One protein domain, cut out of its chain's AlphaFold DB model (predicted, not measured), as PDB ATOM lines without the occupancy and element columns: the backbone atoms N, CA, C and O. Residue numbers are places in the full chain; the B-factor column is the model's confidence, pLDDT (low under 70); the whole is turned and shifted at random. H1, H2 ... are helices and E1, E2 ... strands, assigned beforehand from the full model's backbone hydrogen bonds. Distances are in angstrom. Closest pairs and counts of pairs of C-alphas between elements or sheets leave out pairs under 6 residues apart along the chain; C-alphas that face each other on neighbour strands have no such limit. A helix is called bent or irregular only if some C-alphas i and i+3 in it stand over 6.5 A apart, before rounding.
ATOM      1  N   GLN A   5     -56.212  -9.159  31.121       83.25
ATOM      2  CA  GLN A   5     -56.961  -9.545  29.923       83.25
ATOM      3  C   GLN A   5     -57.228 -11.051  29.910       83.25
ATOM      4  O   GLN A   5     -56.338 -11.841  30.207       83.25
ATOM      5  N   GLU A   6     -58.443 -11.457  29.542       86.62
ATOM      6  CA  GLU A   6     -58.757 -12.871  29.316       86.62
ATOM      7  C   GLU A   6     -58.125 -13.397  28.018       86.62
ATOM      8  O   GLU A   6     -58.173 -12.729  26.983       86.62
ATOM      9  N   ILE A   7     -57.575 -14.611  28.068       83.62
ATOM     10  CA  ILE A   7     -56.929 -15.272  26.930       83.62
ATOM     11  C   ILE A   7     -57.209 -16.782  26.918       83.62
ATOM     12  O   ILE A   7     -57.394 -17.408  27.970       83.62
ATOM     13  N   ALA A   8     -57.252 -17.383  25.726       83.12
ATOM     14  CA  ALA A   8     -57.327 -18.833  25.577       83.12
ATOM     15  C   ALA A   8     -55.977 -19.494  25.900       83.12
ATOM     16  O   ALA A   8     -54.929 -18.858  25.828       83.12
ATOM     17  N   TRP A   9     -55.992 -20.791  26.237       79.62
ATOM     18  CA  TRP A   9     -54.773 -21.528  26.602       79.62
ATOM     19  C   TRP A   9     -53.669 -21.442  25.540       79.62
ATOM     20  O   TRP A   9     -52.530 -21.123  25.867       79.62
ATOM     21  N   ALA A  10     -54.015 -21.729  24.280       80.06
ATOM     22  CA  ALA A  10     -53.062 -21.750  23.170       80.06
ATOM     23  C   ALA A  10     -52.413 -20.374  22.962       80.06
ATOM     24  O   ALA A  10     -51.193 -20.269  23.003       80.06
ATOM     25  N   ASP A  11     -53.235 -19.329  22.872       84.31
ATOM     26  CA  ASP A  11     -52.772 -17.953  22.681       84.31
ATOM     27  C   ASP A  11     -51.888 -17.477  23.851       84.31
ATOM     28  O   ASP A  11     -50.924 -16.744  23.654       84.31
ATOM     29  N   GLY A  12     -52.178 -17.905  25.087       84.94
ATOM     30  CA  GLY A  12     -51.336 -17.576  26.239       84.94
ATOM     31  C   GLY A  12     -49.980 -18.282  26.224       84.94
ATOM     32  O   GLY A  12     -48.998 -17.697  26.668       84.94
ATOM     33  N   ALA A  13     -49.901 -19.511  25.710       81.50
ATOM     34  CA  ALA A  13     -48.626 -20.207  25.543       81.50
ATOM     35  C   ALA A  13     -47.761 -19.545  24.458       81.50
ATOM     36  O   ALA A  13     -46.576 -19.326  24.693       81.50
ATOM     37  N   GLU A  14     -48.365 -19.174  23.322       86.31
ATOM     38  CA  GLU A  14     -47.689 -18.422  22.254       86.31
ATOM     39  C   GLU A  14     -47.183 -17.066  22.765       86.31
ATOM     40  O   GLU A  14     -46.014 -16.745  22.583       86.31
ATOM     41  N   LEU A  15     -48.007 -16.319  23.509       88.56
ATOM     42  CA  LEU A  15     -47.602 -15.043  24.107       88.56
ATOM     43  C   LEU A  15     -46.387 -15.182  25.034       88.56
ATOM     44  O   LEU A  15     -45.501 -14.334  25.025       88.56
ATOM     45  N   ILE A  16     -46.346 -16.222  25.870       88.25
ATOM     46  CA  ILE A  16     -45.214 -16.440  26.777       88.25
ATOM     47  C   ILE A  16     -43.931 -16.770  26.009       88.25
ATOM     48  O   ILE A  16     -42.865 -16.310  26.418       88.25
ATOM     49  N   ASP A  17     -44.029 -17.523  24.912       86.69
ATOM     50  CA  ASP A  17     -42.893 -17.795  24.030       86.69
ATOM     51  C   ASP A  17     -42.401 -16.514  23.342       86.69
ATOM     52  O   ASP A  17     -41.208 -16.219  23.375       86.69
ATOM     53  N   GLU A  18     -43.308 -15.694  22.803       88.88
ATOM     54  CA  GLU A  18     -42.967 -14.401  22.196       88.88
ATOM     55  C   GLU A  18     -42.273 -13.468  23.197       88.88
ATOM     56  O   GLU A  18     -41.201 -12.937  22.906       88.88
ATOM     57  N   VAL A  19     -42.839 -13.314  24.400       88.44
ATOM     58  CA  VAL A  19     -42.271 -12.467  25.460       88.44
ATOM     59  C   VAL A  19     -40.893 -12.970  25.877       88.44
ATOM     60  O   VAL A  19     -39.998 -12.161  26.079       88.44
ATOM     61  N   ALA A  20     -40.677 -14.282  25.981       85.56
ATOM     62  CA  ALA A  20     -39.371 -14.828  26.354       85.56
ATOM     63  C   ALA A  20     -38.262 -14.519  25.327       85.56
ATOM     64  O   ALA A  20     -37.084 -14.524  25.691       85.56
ATOM     65  N   HIS A  21     -38.628 -14.239  24.073       86.69
ATOM     66  CA  HIS A  21     -37.709 -13.875  22.992       86.69
ATOM     67  C   HIS A  21     -37.604 -12.358  22.748       86.69
ATOM     68  O   HIS A  21     -36.873 -11.942  21.846       86.69
ATOM     69  N   ASP A  22     -38.297 -11.528  23.531       87.38
ATOM     70  CA  ASP A  22     -38.181 -10.071  23.460       87.38
ATOM     71  C   ASP A  22     -36.843  -9.607  24.067       87.38
ATOM     72  O   ASP A  22     -36.532  -9.899  25.221       87.38
ATOM     73  N   GLU A  23     -36.018  -8.895  23.294       84.88
ATOM     74  CA  GLU A  23     -34.698  -8.436  23.756       84.88
ATOM     75  C   GLU A  23     -34.776  -7.268  24.752       84.88
ATOM     76  O   GLU A  23     -33.859  -7.086  25.559       84.88
ATOM     77  N   GLU A  24     -35.834  -6.460  24.689       84.94
ATOM     78  CA  GLU A  24     -35.986  -5.252  25.500       84.94
ATOM     79  C   GLU A  24     -36.717  -5.557  26.809       84.94
ATOM     80  O   GLU A  24     -36.298  -5.097  27.877       84.94
ATOM     81  N   GLU A  25     -37.778  -6.366  26.752       84.75
ATOM     82  CA  GLU A  25     -38.641  -6.647  27.900       84.75
ATOM     83  C   GLU A  25     -38.987  -8.144  28.086       84.75
ATOM     84  O   GLU A  25     -40.166  -8.492  28.235       84.75
ATOM     85  N   PRO A  26     -37.987  -9.046  28.214       85.06
ATOM     86  CA  PRO A  26     -38.194 -10.500  28.247       85.06
ATOM     87  C   PRO A  26     -38.968 -11.016  29.464       85.06
ATOM     88  O   PRO A  26     -39.214 -12.207  29.597       85.06
ATOM     89  N   PHE A  27     -39.308 -10.142  30.412       87.56
ATOM     90  CA  PHE A  27     -39.937 -10.483  31.686       87.56
ATOM     91  C   PHE A  27     -41.217  -9.693  31.941       87.56
ATOM     92  O   PHE A  27     -41.709  -9.708  33.063       87.56
ATOM     93  N   SER A  28     -41.736  -8.981  30.939       88.38
ATOM     94  CA  SER A  28     -42.829  -8.010  31.088       88.38
ATOM     95  C   SER A  28     -44.183  -8.621  31.422       88.38
ATOM     96  O   SER A  28     -45.059  -7.911  31.914       88.38
ATOM     97  N   THR A  29     -44.382  -9.911  31.151       91.25
ATOM     98  CA  THR A  29     -45.718 -10.509  31.108       91.25
ATOM     99  C   THR A  29     -45.755 -11.886  31.757       91.25
ATOM    100  O   THR A  29     -44.830 -12.690  31.635       91.25
ATOM    101  N   VAL A  30     -46.865 -12.161  32.440       92.69
ATOM    102  CA  VAL A  30     -47.215 -13.486  32.953       92.69
ATOM    103  C   VAL A  30     -48.647 -13.856  32.585       92.69
ATOM    104  O   VAL A  30     -49.519 -12.999  32.425       92.69
ATOM    105  N   VAL A  31     -48.897 -15.158  32.515       91.38
ATOM    106  CA  VAL A  31     -50.218 -15.756  32.328       91.38
ATOM    107  C   VAL A  31     -50.619 -16.489  33.604       91.38
ATOM    108  O   VAL A  31     -49.857 -17.287  34.140       91.38
ATOM    109  N   VAL A  32     -51.828 -16.234  34.094       91.69
ATOM    110  CA  VAL A  32     -52.391 -16.824  35.311       91.69
ATOM    111  C   VAL A  32     -53.545 -17.745  34.939       91.69
ATOM    112  O   VAL A  32     -54.484 -17.336  34.254       91.69
ATOM    113  N   THR A  33     -53.520 -18.984  35.418       88.81
ATOM    114  CA  THR A  33     -54.611 -19.936  35.182       88.81
ATOM    115  C   THR A  33     -55.722 -19.782  36.226       88.81
ATOM    116  O   THR A  33     -55.465 -19.371  37.362       88.81
ATOM    117  N   PRO A  34     -56.961 -20.214  35.930       86.50
ATOM    118  CA  PRO A  34     -57.894 -20.611  36.981       86.50
ATOM    119  C   PRO A  34     -57.277 -21.695  37.889       86.50
ATOM    120  O   PRO A  34     -56.302 -22.341  37.491       86.50
ATOM    121  N   PRO A  35     -57.830 -21.949  39.090       88.19
ATOM    122  CA  PRO A  35     -57.345 -23.030  39.940       88.19
ATOM    123  C   PRO A  35     -57.476 -24.405  39.266       88.19
ATOM    124  O   PRO A  35     -58.576 -24.827  38.910       88.19
ATOM    125  N   ILE A  36     -56.368 -25.134  39.157       85.75
ATOM    126  CA  ILE A  36     -56.285 -26.503  38.642       85.75
ATOM    127  C   ILE A  36     -55.811 -27.391  39.791       85.75
ATOM    128  O   ILE A  36     -54.726 -27.199  40.332       85.75
ATOM    129  N   GLN A  37     -56.647 -28.343  40.212       85.31
ATOM    130  CA  GLN A  37     -56.349 -29.247  41.338       85.31
ATOM    131  C   GLN A  37     -55.907 -28.516  42.627       85.31
ATOM    132  O   GLN A  37     -55.072 -29.002  43.383       85.31
ATOM    133  N   GLY A  38     -56.479 -27.334  42.886       87.44
ATOM    134  CA  GLY A  38     -56.159 -26.517  44.062       87.44
ATOM    135  C   GLY A  38     -54.945 -25.595  43.905       87.44
ATOM    136  O   GLY A  38     -54.634 -24.871  44.847       87.44
ATOM    137  N   TRP A  39     -54.302 -25.574  42.734       91.81
ATOM    138  CA  TRP A  39     -53.176 -24.694  42.416       91.81
ATOM    139  C   TRP A  39     -53.556 -23.639  41.385       91.81
ATOM    140  O   TRP A  39     -54.194 -23.943  40.383       91.81
ATOM    141  N   THR A  40     -53.114 -22.405  41.601       92.12
ATOM    142  CA  THR A  40     -53.119 -21.360  40.573       92.12
ATOM    143  C   THR A  40     -51.732 -21.318  39.956       92.12
ATOM    144  O   THR A  40     -50.761 -21.053  40.667       92.12
ATOM    145  N   LEU A  41     -51.629 -21.593  38.657       91.31
ATOM    146  CA  LEU A  41     -50.358 -21.505  37.950       91.31
ATOM    147  C   LEU A  41     -50.150 -20.074  37.466       91.31
ATOM    148  O   LEU A  41     -51.081 -19.439  36.970       91.31
ATOM    149  N   VAL A  42     -48.919 -19.592  37.606       92.50
ATOM    150  CA  VAL A  42     -48.456 -18.353  36.987       92.50
ATOM    151  C   VAL A  42     -47.277 -18.722  36.103       92.50
ATOM    152  O   VAL A  42     -46.288 -19.271  36.586       92.50
ATOM    153  N   VAL A  43     -47.418 -18.481  34.808       90.25
ATOM    154  CA  VAL A  43     -46.504 -18.949  33.769       90.25
ATOM    155  C   VAL A  43     -45.891 -17.742  33.084       90.25
ATOM    156  O   VAL A  43     -46.595 -16.795  32.740       90.25
ATOM    157  N   GLY A  44     -44.575 -17.766  32.906       89.94
ATOM    158  CA  GLY A  44     -43.860 -16.753  32.149       89.94
ATOM    159  C   GLY A  44     -42.373 -16.690  32.487       89.94
ATOM    160  O   GLY A  44     -41.963 -17.157  33.556       89.94
ATOM    161  N   PRO A  45     -41.569 -16.074  31.606       87.88
ATOM    162  CA  PRO A  45     -40.122 -15.923  31.780       87.88
ATOM    163  C   PRO A  45     -39.744 -15.138  33.043       87.88
ATOM    164  O   PRO A  45     -38.637 -15.289  33.554       87.88
ATOM    165  N   TYR A  46     -40.678 -14.361  33.606       86.25
ATOM    166  CA  TYR A  46     -40.527 -13.634  34.871       86.25
ATOM    167  C   TYR A  46     -40.013 -14.487  36.047       86.25
ATOM    168  O   TYR A  46     -39.389 -13.973  36.973       86.25
ATOM    169  N   PHE A  47     -40.291 -15.794  36.036       86.25
ATOM    170  CA  PHE A  47     -39.871 -16.724  37.089       86.25
ATOM    171  C   PHE A  47     -38.597 -17.499  36.748       86.25
ATOM    172  O   PHE A  47     -38.315 -18.507  37.400       86.25
ATOM    173  N   GLY A  48     -37.837 -17.069  35.737       81.69
ATOM    174  CA  GLY A  48     -36.659 -17.778  35.254       81.69
ATOM    175  C   GLY A  48     -35.552 -17.858  36.308       81.69
ATOM    176  O   GLY A  48     -34.674 -17.004  36.405       81.69
ATOM    177  N   LEU A  49     -35.576 -18.933  37.095       76.88
ATOM    178  CA  LEU A  49     -34.576 -19.247  38.117       76.88
ATOM    179  C   LEU A  49     -33.127 -19.257  37.587       76.88
ATOM    180  O   LEU A  49     -32.263 -18.775  38.330       76.88
ATOM    181  N   PRO A  50     -32.838 -19.731  36.352       80.50
ATOM    182  CA  PRO A  50     -31.488 -19.684  35.781       80.50
ATOM    183  C   PRO A  50     -30.941 -18.266  35.537       80.50
ATOM    184  O   PRO A  50     -29.721 -18.086  35.454       80.50
ATOM    185  N   TYR A  51     -31.792 -17.230  35.481       83.31
ATOM    186  CA  TYR A  51     -31.337 -15.841  35.388       83.31
ATOM    187  C   TYR A  51     -30.828 -15.365  36.748       83.31
ATOM    188  O   TYR A  51     -31.585 -14.901  37.603       83.31
ATOM    189  N   ARG A  52     -29.506 -15.432  36.938       83.81
ATOM    190  CA  ARG A  52     -28.829 -15.134  38.215       83.81
ATOM    191  C   ARG A  52     -29.255 -13.812  38.865       83.81
ATOM    192  O   ARG A  52     -29.337 -13.724  40.089       83.81
ATOM    193  N   GLN A  53     -29.517 -12.787  38.054       82.06
ATOM    194  CA  GLN A  53     -29.961 -11.469  38.521       82.06
ATOM    195  C   GLN A  53     -31.348 -11.517  39.183       82.06
ATOM    196  O   GLN A  53     -31.598 -10.779  40.132       82.06
ATOM    197  N   GLN A  54     -32.221 -12.429  38.753       83.50
ATOM    198  CA  GLN A  54     -33.572 -12.596  39.288       83.50
ATOM    199  C   GLN A  54     -33.645 -13.585  40.443       83.50
ATOM    200  O   GLN A  54     -34.556 -13.491  41.265       83.50
ATOM    201  N   THR A  55     -32.701 -14.525  40.540       90.69
ATOM    202  CA  THR A  55     -32.765 -15.654  41.477       90.69
ATOM    203  C   THR A  55     -33.086 -15.226  42.916       90.69
ATOM    204  O   THR A  55     -33.885 -15.879  43.590       90.69
ATOM    205  N   VAL A  56     -32.494 -14.130  43.411       91.56
ATOM    206  CA  VAL A  56     -32.778 -13.599  44.762       91.56
ATOM    207  C   VAL A  56     -34.221 -13.110  44.874       91.56
ATOM    208  O   VAL A  56     -34.923 -13.501  45.811       91.56
ATOM    209  N   HIS A  57     -34.665 -12.305  43.911       91.19
ATOM    210  CA  HIS A  57     -36.014 -11.748  43.852       91.19
ATOM    211  C   HIS A  57     -37.079 -12.846  43.813       91.19
ATOM    212  O   HIS A  57     -37.909 -12.930  44.718       91.19
ATOM    213  N   VAL A  58     -36.998 -13.764  42.846       92.81
ATOM    214  CA  VAL A  58     -37.989 -14.845  42.689       92.81
ATOM    215  C   VAL A  58     -37.991 -15.799  43.887       92.81
ATOM    216  O   VAL A  58     -39.031 -16.349  44.254       92.81
ATOM    217  N   THR A  59     -36.851 -15.944  44.575       95.62
ATOM    218  CA  THR A  59     -36.782 -16.718  45.823       95.62
ATOM    219  C   THR A  59     -37.523 -16.037  46.968       95.62
ATOM    220  O   THR A  59     -38.210 -16.709  47.742       95.62
ATOM    221  N   ASN A  60     -37.398 -14.715  47.098       95.50
ATOM    222  CA  ASN A  60     -38.128 -13.951  48.106       95.50
ATOM    223  C   ASN A  60     -39.630 -13.952  47.814       95.50
ATOM    224  O   ASN A  60     -40.405 -14.263  48.716       95.50
ATOM    225  N   LEU A  61     -40.016 -13.742  46.554       95.06
ATOM    226  CA  LEU A  61     -41.407 -13.814  46.118       95.06
ATOM    227  C   LEU A  61     -42.033 -15.177  46.447       95.06
ATOM    228  O   LEU A  61     -43.096 -15.240  47.058       95.06
ATOM    229  N   CYS A  62     -41.354 -16.284  46.131       96.75
ATOM    230  CA  CYS A  62     -41.833 -17.623  46.486       96.75
ATOM    231  C   CYS A  62     -42.009 -17.793  48.004       96.75
ATOM    232  O   CYS A  62     -43.004 -18.349  48.472       96.75
ATOM    233  N   ARG A  63     -41.067 -17.271  48.798       98.00
ATOM    234  CA  ARG A  63     -41.175 -17.294  50.261       98.00
ATOM    235  C   ARG A  63     -42.426 -16.555  50.730       98.00
ATOM    236  O   ARG A  63     -43.189 -17.115  51.512       98.00
ATOM    237  N   GLU A  64     -42.641 -15.338  50.250       97.94
ATOM    238  CA  GLU A  64     -43.786 -14.498  50.609       97.94
ATOM    239  C   GLU A  64     -45.113 -15.150  50.212       97.94
ATOM    240  O   GLU A  64     -46.001 -15.301  51.054       97.94
ATOM    241  N   LEU A  65     -45.208 -15.655  48.980       96.81
ATOM    242  CA  LEU A  65     -46.375 -16.394  48.503       96.81
ATOM    243  C   LEU A  65     -46.645 -17.630  49.369       96.81
ATOM    244  O   LEU A  65     -47.783 -17.866  49.766       96.81
ATOM    245  N   SER A  66     -45.613 -18.392  49.745       98.00
ATOM    246  CA  SER A  66     -45.794 -19.551  50.629       98.00
ATOM    247  C   SER A  66     -46.240 -19.165  52.043       98.00
ATOM    248  O   SER A  66     -46.941 -19.937  52.691       98.00
ATOM    249  N   ALA A  67     -45.855 -17.987  52.543       98.25
ATOM    250  CA  ALA A  67     -46.315 -17.488  53.838       98.25
ATOM    251  C   ALA A  67     -47.803 -17.114  53.790       98.25
ATOM    252  O   ALA A  67     -48.532 -17.359  54.748       98.25
ATOM    253  N   GLN A  68     -48.250 -16.552  52.665       97.75
ATOM    254  CA  GLN A  68     -49.627 -16.114  52.466       97.75
ATOM    255  C   GLN A  68     -50.583 -17.269  52.130       97.75
ATOM    256  O   GLN A  68     -51.688 -17.327  52.664       97.75
ATOM    257  N   PHE A  69     -50.166 -18.186  51.256       95.81
ATOM    258  CA  PHE A  69     -51.011 -19.251  50.703       95.81
ATOM    259  C   PHE A  69     -50.689 -20.643  51.267       95.81
ATOM    260  O   PHE A  69     -51.262 -21.645  50.846       95.81
ATOM    261  N   GLY A  70     -49.764 -20.733  52.224       96.94
ATOM    262  CA  GLY A  70     -49.314 -21.981  52.838       96.94
ATOM    263  C   GLY A  70     -48.225 -22.697  52.036       96.94
ATOM    264  O   GLY A  70     -47.265 -23.175  52.637       96.94
ATOM    265  N   LYS A  71     -48.320 -22.737  50.700       96.50
ATOM    266  CA  LYS A  71     -47.301 -23.321  49.809       96.50
ATOM    267  C   LYS A  71     -47.111 -22.486  48.547       96.50
ATOM    268  O   LYS A  71     -48.072 -21.944  48.017       96.50
ATOM    269  N   ALA A  72     -45.874 -22.424  48.063       97.19
ATOM    270  CA  ALA A  72     -45.538 -21.873  46.753       97.19
ATOM    271  C   ALA A  72     -44.353 -22.642  46.160       97.19
ATOM    272  O   ALA A  72     -43.467 -23.097  46.890       97.19
ATOM    273  N   GLN A  73     -44.372 -22.833  44.843       96.12
ATOM    274  CA  GLN A  73     -43.377 -23.618  44.122       96.12
ATOM    275  C   GLN A  73     -43.104 -22.965  42.765       96.12
ATOM    276  O   GLN A  73     -44.035 -22.471  42.135       96.12
ATOM    277  N   LEU A  74     -41.841 -22.939  42.340       95.31
ATOM    278  CA  LEU A  74     -41.425 -22.483  41.011       95.31
ATOM    279  C   LEU A  74     -40.684 -23.625  40.328       95.31
ATOM    280  O   LEU A  74     -39.904 -24.326  40.975       95.31
ATOM    281  N   PHE A  75     -40.907 -23.761  39.027       93.69
ATOM    282  CA  PHE A  75     -40.316 -24.790  38.186       93.69
ATOM    283  C   PHE A  75     -39.867 -24.163  36.870       93.69
ATOM    284  O   PHE A  75     -40.574 -23.325  36.315       93.69
ATOM    285  N   PHE A  76     -38.709 -24.585  36.384       91.50
ATOM    286  CA  PHE A  76     -38.177 -24.247  35.074       91.50
ATOM    287  C   PHE A  76     -37.595 -25.515  34.455       91.50
ATOM    288  O   PHE A  76     -36.824 -26.216  35.110       91.50
ATOM    289  N   HIS A  77     -37.969 -25.775  33.209       88.88
ATOM    290  CA  HIS A  77     -37.514 -26.905  32.411       88.88
ATOM    291  C   HIS A  77     -37.262 -26.410  30.986       88.88
ATOM    292  O   HIS A  77     -38.126 -25.731  30.428       88.88
ATOM    293  N   SER A  78     -36.115 -26.761  30.403       84.19
ATOM    294  CA  SER A  78     -35.834 -26.552  28.979       84.19
ATOM    295  C   SER A  78     -35.732 -27.894  28.254       84.19
ATOM    296  O   SER A  78     -34.852 -28.702  28.549       84.19
ATOM    297  N   GLU A  79     -36.575 -28.098  27.235       81.19
ATOM    298  CA  GLU A  79     -36.463 -29.250  26.326       81.19
ATOM    299  C   GLU A  79     -35.160 -29.227  25.505       81.19
ATOM    300  O   GLU A  79     -34.706 -30.265  25.023       81.19
ATOM    301  N   GLN A  80     -34.534 -28.053  25.361       79.69
ATOM    302  CA  GLN A  80     -33.241 -27.880  24.691       79.69
ATOM    303  C   GLN A  80     -32.054 -28.145  25.629       79.69
ATOM    304  O   GLN A  80     -30.903 -27.994  25.226       79.69
ATOM    305  N   ASN A  81     -32.328 -28.608  26.856       70.94
ATOM    306  CA  ASN A  81     -31.333 -28.909  27.880       70.94
ATOM    307  C   ASN A  81     -30.555 -27.666  28.358       70.94
ATOM    308  O   ASN A  81     -29.413 -27.782  28.801       70.94
ATOM    309  N   ASP A  82     -31.183 -26.486  28.289       75.31
ATOM    310  CA  ASP A  82     -30.617 -25.223  28.799       75.31
ATOM    311  C   ASP A  82     -30.720 -25.090  30.321       75.31
ATOM    312  O   ASP A  82     -30.183 -24.141  30.895       75.31
ATOM    313  N   GLY A  83     -31.437 -26.014  30.966       82.75
ATOM    314  CA  GLY A  83     -31.436 -26.136  32.410       82.75
ATOM    315  C   GLY A  83     -32.688 -26.703  33.048       82.75
ATOM    316  O   GLY A  83     -33.765 -26.789  32.458       82.75
ATOM    317  N   GLU A  84     -32.508 -27.035  34.318       90.31
ATOM    318  CA  GLU A  84     -33.487 -27.526  35.267       90.31
ATOM    319  C   GLU A  84     -33.388 -26.693  36.538       90.31
ATOM    320  O   GLU A  84     -32.342 -26.615  37.196       90.31
ATOM    321  N   ALA A  85     -34.502 -26.102  36.947       93.75
ATOM    322  CA  ALA A  85     -34.548 -25.426  38.227       93.75
ATOM    323  C   ALA A  85     -35.882 -25.628  38.925       93.75
ATOM    324  O   ALA A  85     -36.951 -25.657  38.316       93.75
ATOM    325  N   TRP A  86     -35.818 -25.726  40.247       95.62
ATOM    326  CA  TRP A  86     -37.002 -25.736  41.083       95.62
ATOM    327  C   TRP A  86     -36.746 -25.049  42.411       95.62
ATOM    328  O   TRP A  86     -35.639 -25.015  42.955       95.62
ATOM    329  N   LEU A  87     -37.820 -24.509  42.963       97.31
ATOM    330  CA  LEU A  87     -37.841 -23.877  44.265       97.31
ATOM    331  C   LEU A  87     -39.134 -24.265  44.961       97.31
ATOM    332  O   LEU A  87     -40.211 -23.988  44.447       97.31
ATOM    333  N   ILE A  88     -39.033 -24.857  46.146       97.62
ATOM    334  CA  ILE A  88     -40.193 -25.260  46.941       97.62
ATOM    335  C   ILE A  88     -40.157 -24.537  48.281       97.62
ATOM    336  O   ILE A  88     -39.155 -24.592  49.003       97.62
ATOM    337  N   ALA A  89     -41.264 -23.880  48.621       98.19
ATOM    338  CA  ALA A  89     -41.449 -23.175  49.876       98.19
ATOM    339  C   ALA A  89     -42.780 -23.538  50.547       98.19
ATOM    340  O   ALA A  89     -43.811 -23.735  49.899       98.19
ATOM    341  N   GLU A  90     -42.760 -23.589  51.876       98.00
ATOM    342  CA  GLU A  90     -43.927 -23.875  52.707       98.00
ATOM    343  C   GLU A  90     -43.913 -22.973  53.942       98.00
ATOM    344  O   GLU A  90     -42.889 -22.834  54.613       98.00
ATOM    345  N   GLN A  91     -45.053 -22.340  54.229       97.94
ATOM    346  CA  GLN A  91     -45.275 -21.492  55.407       97.94
ATOM    347  C   GLN A  91     -44.182 -20.427  55.609       97.94
ATOM    348  O   GLN A  91     -43.695 -20.205  56.719       97.94
ATOM    349  N   GLY A  92     -43.753 -19.782  54.524       98.06
ATOM    350  CA  GLY A  92     -42.734 -18.733  54.567       98.06
ATOM    351  C   GLY A  92     -41.298 -19.243  54.686       98.06
ATOM    352  O   GLY A  92     -40.394 -18.460  54.984       98.06
ATOM    353  N   ARG A  93     -41.049 -20.538  54.467       98.12
ATOM    354  CA  ARG A  93     -39.714 -21.145  54.545       98.12
ATOM    355  C   ARG A  93     -39.358 -21.816  53.229       98.12
ATOM    356  O   ARG A  93     -40.136 -22.601  52.703       98.12
ATOM    357  N   ILE A  94     -38.154 -21.542  52.731       98.19
ATOM    358  CA  ILE A  94     -37.599 -22.266  51.584       98.19
ATOM    359  C   ILE A  94     -37.170 -23.657  52.056       98.19
ATOM    360  O   ILE A  94     -36.367 -23.761  52.984       98.19
ATOM    361  N   LEU A  95     -37.712 -24.702  51.429       97.62
ATOM    362  CA  LEU A  95     -37.394 -26.099  51.725       97.62
ATOM    363  C   LEU A  95     -36.233 -26.602  50.867       97.62
ATOM    364  O   LEU A  95     -35.282 -27.163  51.404       97.62
ATOM    365  N   ARG A  96     -36.292 -26.354  49.553       97.56
ATOM    366  CA  ARG A  96     -35.218 -26.660  48.599       97.56
ATOM    367  C   ARG A  96     -35.225 -25.652  47.464       97.56
ATOM    368  O   ARG A  96     -36.296 -25.304  46.967       97.56
ATOM    369  N   ARG A  97     -34.035 -25.226  47.047       97.06
ATOM    370  CA  ARG A  97     -33.791 -24.584  45.752       97.06
ATOM    371  C   ARG A  97     -32.703 -25.358  45.033       97.06
ATOM    372  O   ARG A  97     -31.660 -25.596  45.640       97.06
ATOM    373  N   TRP A  98     -32.934 -25.672  43.772       95.00
ATOM    374  CA  TRP A  98     -31.946 -26.237  42.865       95.00
ATOM    375  C   TRP A  98     -31.983 -25.483  41.539       95.00
ATOM    376  O   TRP A  98     -33.056 -25.081  41.090       95.00
ATOM    377  N   ILE A  99     -30.805 -25.259  40.961       93.50
ATOM    378  CA  ILE A  99     -30.602 -24.615  39.662       93.50
ATOM    379  C   ILE A  99     -29.400 -25.324  39.042       93.50
ATOM    380  O   ILE A  99     -28.297 -25.201  39.577       93.50
ATOM    381  N   SER A 100     -29.594 -26.094  37.973       89.00
ATOM    382  CA  SER A 100     -28.519 -26.895  37.371       89.00
ATOM    383  C   SER A 100     -27.348 -26.050  36.876       89.00
ATOM    384  O   SER A 100     -26.203 -26.478  37.003       89.00
ATOM    385  N   GLU A 101     -27.612 -24.841  36.383       87.94
ATOM    386  CA  GLU A 101     -26.590 -23.928  35.848       87.94
ATOM    387  C   GLU A 101     -25.785 -23.262  36.965       87.94
ATOM    388  O   GLU A 101     -24.665 -22.808  36.735       87.94
ATOM    389  N   HIS A 102     -26.356 -23.196  38.173       91.12
ATOM    390  CA  HIS A 102     -25.751 -22.548  39.338       91.12
ATOM    391  C   HIS A 102     -25.914 -23.408  40.607       91.12
ATOM    392  O   HIS A 102     -26.592 -22.976  41.552       91.12
ATOM    393  N   PRO A 103     -25.318 -24.622  40.678       90.50
ATOM    394  CA  PRO A 103     -25.457 -25.507  41.838       90.50
ATOM    395  C   PRO A 103     -24.981 -24.865  43.148       90.50
ATOM    396  O   PRO A 103     -25.486 -25.189  44.221       90.50
ATOM    397  N   GLU A 104     -24.060 -23.898  43.084       91.19
ATOM    398  CA  GLU A 104     -23.584 -23.148  44.249       91.19
ATOM    399  C   GLU A 104     -24.662 -22.255  44.885       91.19
ATOM    400  O   GLU A 104     -24.508 -21.798  46.019       91.19
ATOM    401  N   LEU A 105     -25.755 -21.990  44.164       93.81
ATOM    402  CA  LEU A 105     -26.919 -21.261  44.660       93.81
ATOM    403  C   LEU A 105     -27.985 -22.190  45.251       93.81
ATOM    404  O   LEU A 105     -29.055 -21.706  45.641       93.81
ATOM    405  N   ALA A 106     -27.740 -23.496  45.337       95.50
ATOM    406  CA  ALA A 106     -28.677 -24.416  45.957       95.50
ATOM    407  C   ALA A 106     -28.945 -24.047  47.431       95.50
ATOM    408  O   ALA A 106     -28.087 -23.534  48.152       95.50
ATOM    409  N   LEU A 107     -30.179 -24.270  47.886       97.25
ATOM    410  CA  LEU A 107     -30.604 -24.015  49.268       97.25
ATOM    411  C   LEU A 107     -31.340 -25.225  49.821       97.25
ATOM    412  O   LEU A 107     -31.993 -25.948  49.073       97.25
ATOM    413  N   GLY A 108     -31.303 -25.393  51.143       97.06
ATOM    414  CA  GLY A 108     -32.023 -26.466  51.829       97.06
ATOM    415  C   GLY A 108     -31.376 -27.843  51.674       97.06
ATOM    416  O   GLY A 108     -30.238 -27.953  51.218       97.06
ATOM    417  N   GLU A 109     -32.087 -28.878  52.111       96.81
ATOM    418  CA  GLU A 109     -31.661 -30.279  52.007       96.81
ATOM    419  C   GLU A 109     -32.444 -30.977  50.891       96.81
ATOM    420  O   GLU A 109     -33.648 -30.721  50.773       96.81
ATOM    421  N   SER A 157     -46.726 -31.248  43.711       88.00
ATOM    422  CA  SER A 157     -47.947 -30.455  43.528       88.00
ATOM    423  C   SER A 157     -48.814 -30.959  42.372       88.00
ATOM    424  O   SER A 157     -49.788 -31.673  42.607       88.00
ATOM    425  N   ILE A 158     -48.490 -30.554  41.147       83.69
ATOM    426  CA  ILE A 158     -49.214 -30.830  39.910       83.69
ATOM    427  C   ILE A 158     -48.201 -31.008  38.783       83.69
ATOM    428  O   ILE A 158     -47.170 -30.346  38.763       83.69
ATOM    429  N   ASP A 159     -48.500 -31.889  37.833       82.19
ATOM    430  CA  ASP A 159     -47.738 -31.998  36.591       82.19
ATOM    431  C   ASP A 159     -48.220 -30.918  35.597       82.19
ATOM    432  O   ASP A 159     -49.300 -31.080  35.004       82.19
ATOM    433  N   PRO A 160     -47.464 -29.815  35.404       70.38
ATOM    434  CA  PRO A 160     -47.905 -28.697  34.575       70.38
ATOM    435  C   PRO A 160     -48.067 -29.090  33.101       70.38
ATOM    436  O   PRO A 160     -48.878 -28.485  32.404       70.38
ATOM    437  N   THR A 161     -47.385 -30.146  32.639       75.62
ATOM    438  CA  THR A 161     -47.462 -30.625  31.247       75.62
ATOM    439  C   THR A 161     -48.803 -31.289  30.928       75.62
ATOM    440  O   THR A 161     -49.240 -31.329  29.782       75.62
ATOM    441  N   THR A 162     -49.501 -31.776  31.958       74.62
ATOM    442  CA  THR A 162     -50.806 -32.440  31.818       74.62
ATOM    443  C   THR A 162     -51.979 -31.546  32.218       74.62
ATOM    444  O   THR A 162     -53.127 -31.840  31.870       74.62
ATOM    445  N   ALA A 163     -51.710 -30.434  32.910       65.19
ATOM    446  CA  ALA A 163     -52.725 -29.528  33.444       65.19
ATOM    447  C   ALA A 163     -53.628 -28.937  32.342       65.19
ATOM    448  O   ALA A 163     -54.846 -28.867  32.525       65.19
ATOM    449  N   ALA A 164     -53.061 -28.632  31.169       57.97
ATOM    450  CA  ALA A 164     -53.776 -28.105  30.002       57.97
ATOM    451  C   ALA A 164     -54.895 -29.033  29.484       57.97
ATOM    452  O   ALA A 164     -55.919 -28.568  28.987       57.97
ATOM    453  N   GLY A 165     -54.727 -30.356  29.614       53.16
ATOM    454  CA  GLY A 165     -55.689 -31.352  29.127       53.16
ATOM    455  C   GLY A 165     -56.859 -31.613  30.081       53.16
ATOM    456  O   GLY A 165     -57.848 -32.241  29.701       53.16
ATOM    457  N   THR A 166     -56.777 -31.131  31.325       52.81
ATOM    458  CA  THR A 166     -57.758 -31.426  32.381       52.81
ATOM    459  C   THR A 166     -58.945 -30.463  32.389       52.81
ATOM    460  O   THR A 166     -59.280 -29.887  33.415       52.81
ATOM    461  N   GLY A 167     -59.614 -30.290  31.246       48.84
ATOM    462  CA  GLY A 167     -60.993 -29.780  31.186       48.84
ATOM    463  C   GLY A 167     -61.271 -28.414  31.832       48.84
ATOM    464  O   GLY A 167     -62.433 -28.123  32.118       48.84
ATOM    465  N   SER A 168     -60.256 -27.577  32.069       51.03
ATOM    466  CA  SER A 168     -60.474 -26.199  32.504       51.03
ATOM    467  C   SER A 168     -61.050 -25.413  31.330       51.03
ATOM    468  O   SER A 168     -60.336 -25.016  30.417       51.03
ATOM    469  N   THR A 169     -62.364 -25.204  31.336       54.53
ATOM    470  CA  THR A 169     -63.069 -24.352  30.366       54.53
ATOM    471  C   THR A 169     -62.972 -22.861  30.712       54.53
ATOM    472  O   THR A 169     -63.736 -22.065  30.173       54.53
ATOM    473  N   GLY A 170     -62.116 -22.481  31.667       62.34
ATOM    474  CA  GLY A 170     -61.944 -21.094  32.096       62.34
ATOM    475  C   GLY A 170     -60.845 -20.381  31.311       62.34
ATOM    476  O   GLY A 170     -59.778 -20.956  31.097       62.34
ATOM    477  N   SER A 171     -61.101 -19.129  30.924       75.38
ATOM    478  CA  SER A 171     -60.098 -18.219  30.366       75.38
ATOM    479  C   SER A 171     -58.919 -18.063  31.333       75.38
ATOM    480  O   SER A 171     -59.111 -17.985  32.551       75.38
ATOM    481  N   MET A 172     -57.699 -18.005  30.803       84.31
ATOM    482  CA  MET A 172     -56.536 -17.553  31.568       84.31
ATOM    483  C   MET A 172     -56.515 -16.028  31.611       84.31
ATOM    484  O   MET A 172     -57.215 -15.368  30.845       84.31
ATOM    485  N   LEU A 173     -55.700 -15.468  32.497       88.50
ATOM    486  CA  LEU A 173     -55.529 -14.031  32.647       88.50
ATOM    487  C   LEU A 173     -54.099 -13.638  32.285       88.50
ATOM    488  O   LEU A 173     -53.156 -14.153  32.876       88.50
ATOM    489  N   VAL A 174     -53.932 -12.706  31.356       89.25
ATOM    490  CA  VAL A 174     -52.652 -12.041  31.079       89.25
ATOM    491  C   VAL A 174     -52.502 -10.873  32.041       89.25
ATOM    492  O   VAL A 174     -53.453 -10.114  32.230       89.25
ATOM    493  N   ALA A 175     -51.323 -10.715  32.637       88.38
ATOM    494  CA  ALA A 175     -50.996  -9.577  33.484       88.38
ATOM    495  C   ALA A 175     -49.562  -9.101  33.238       88.38
ATOM    496  O   ALA A 175     -48.655  -9.907  33.026       88.38
ATOM    497  N   ALA A 176     -49.352  -7.788  33.346       88.94
ATOM    498  CA  ALA A 176     -48.012  -7.218  33.390       88.94
ATOM    499  C   ALA A 176     -47.277  -7.691  34.654       88.94
ATOM    500  O   ALA A 176     -47.814  -7.624  35.768       88.94
ATOM    501  N   ALA A 177     -46.047  -8.153  34.478       84.56
ATOM    502  CA  ALA A 177     -45.174  -8.538  35.563       84.56
ATOM    503  C   ALA A 177     -44.557  -7.290  36.228       84.56
ATOM    504  O   ALA A 177     -44.296  -6.287  35.560       84.56
TER     505      ALA A 177
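This is residues 5 to 109 and 157 to 177 of the 181 residues of an uncharacterized protein of Streptomyces sp. Root369 (UniProt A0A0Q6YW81). Two small sheet-and-helix units stand side by side: the sheet E1 E6 E2 with H1 over one face, and the sheet E3 E4 E5 with the longer H2 along one face. Residues 33 to 51, with no named element, join them, and residues 42 to 43 pair antiparallel with residues 31 to 32 of E2. The printed part has 126 residues with three named helices and six named strands, in the order E1 H1 E2 H2 E3 E4 E5 H3 E6; the class is mixed, helices and strands, and both sheets are antiparallel. It is compact, with a radius of gyration of the C-alphas of 14.5 A, and rounded, with spans of 39 by 34 by 25 A.

E1, residues 5 to 7, begins at C-alpha 5 (-56.961, -9.545, 29.923). H1 is residues 9 to 20, 16.8 A long, and E2 is residues 29 to 32. H2, residues 52 to 69, is 25.8 A long and irregular, with C-alphas 53 and 56 7.2 A apart; C-alpha 52 is at (-28.829, -15.134, 38.215). E3, residues 71 to 77, is 20.3 A long; E4, residues 84 to 90, 20.7 A; E5, residues 93 to 99, 17.8 A. H3 is residues 160 to 163, and E6, residues 172 to 176, ends at C-alpha 176 (-48.012, -7.218, 33.390).

In the first sheet E6 is the inner strand: N 7 and O 172 of E1 and E6 are 2.9 A apart, and N 32 and O 173 of E2 and E6 2.8 A, within hydrogen-bond range. H1 is on this sheet at a height of 8.4 A, over E6 and only just over E2, where 3 of its C-alphas fall; its closest C-alphas to E2 are those of Gly 12 and Val 31, 6.5 A. E1, H1 and E2 form a split strand-helix-strand unit, two strands running the same way with E6 between them, and its crossover is right-handed. E3, E4 and E5 form a meander, each strand the antiparallel neighbour of the one before, in two hairpins; N 74 and O 87 are 2.9 A apart, N 88 and O 96 2.9 A. H2 is on this sheet at a height of 8.1 A and runs along the strands, at 23 degrees to E4 on the local plane; the closest C-alphas of H2 and E3 are those of Ser 66 and Ala 72, 4.5 A. H1 and H2 are apart, and H3 is on neither sheet. Every O i to N i+4 pair is within range in H1, 12 of 14 in H2; H3 is too short for one.

The C-alphas farthest apart, those of Glu 104 and Thr 169, are 41.9 A apart. Residues 110 to 156 are not printed, and C-alphas 109 and 157 are 18.4 A apart across this cut. The link from E2 to H2 is long. The mean pLDDT of the printed part is 87.1; residues 163 to 170 are under 70.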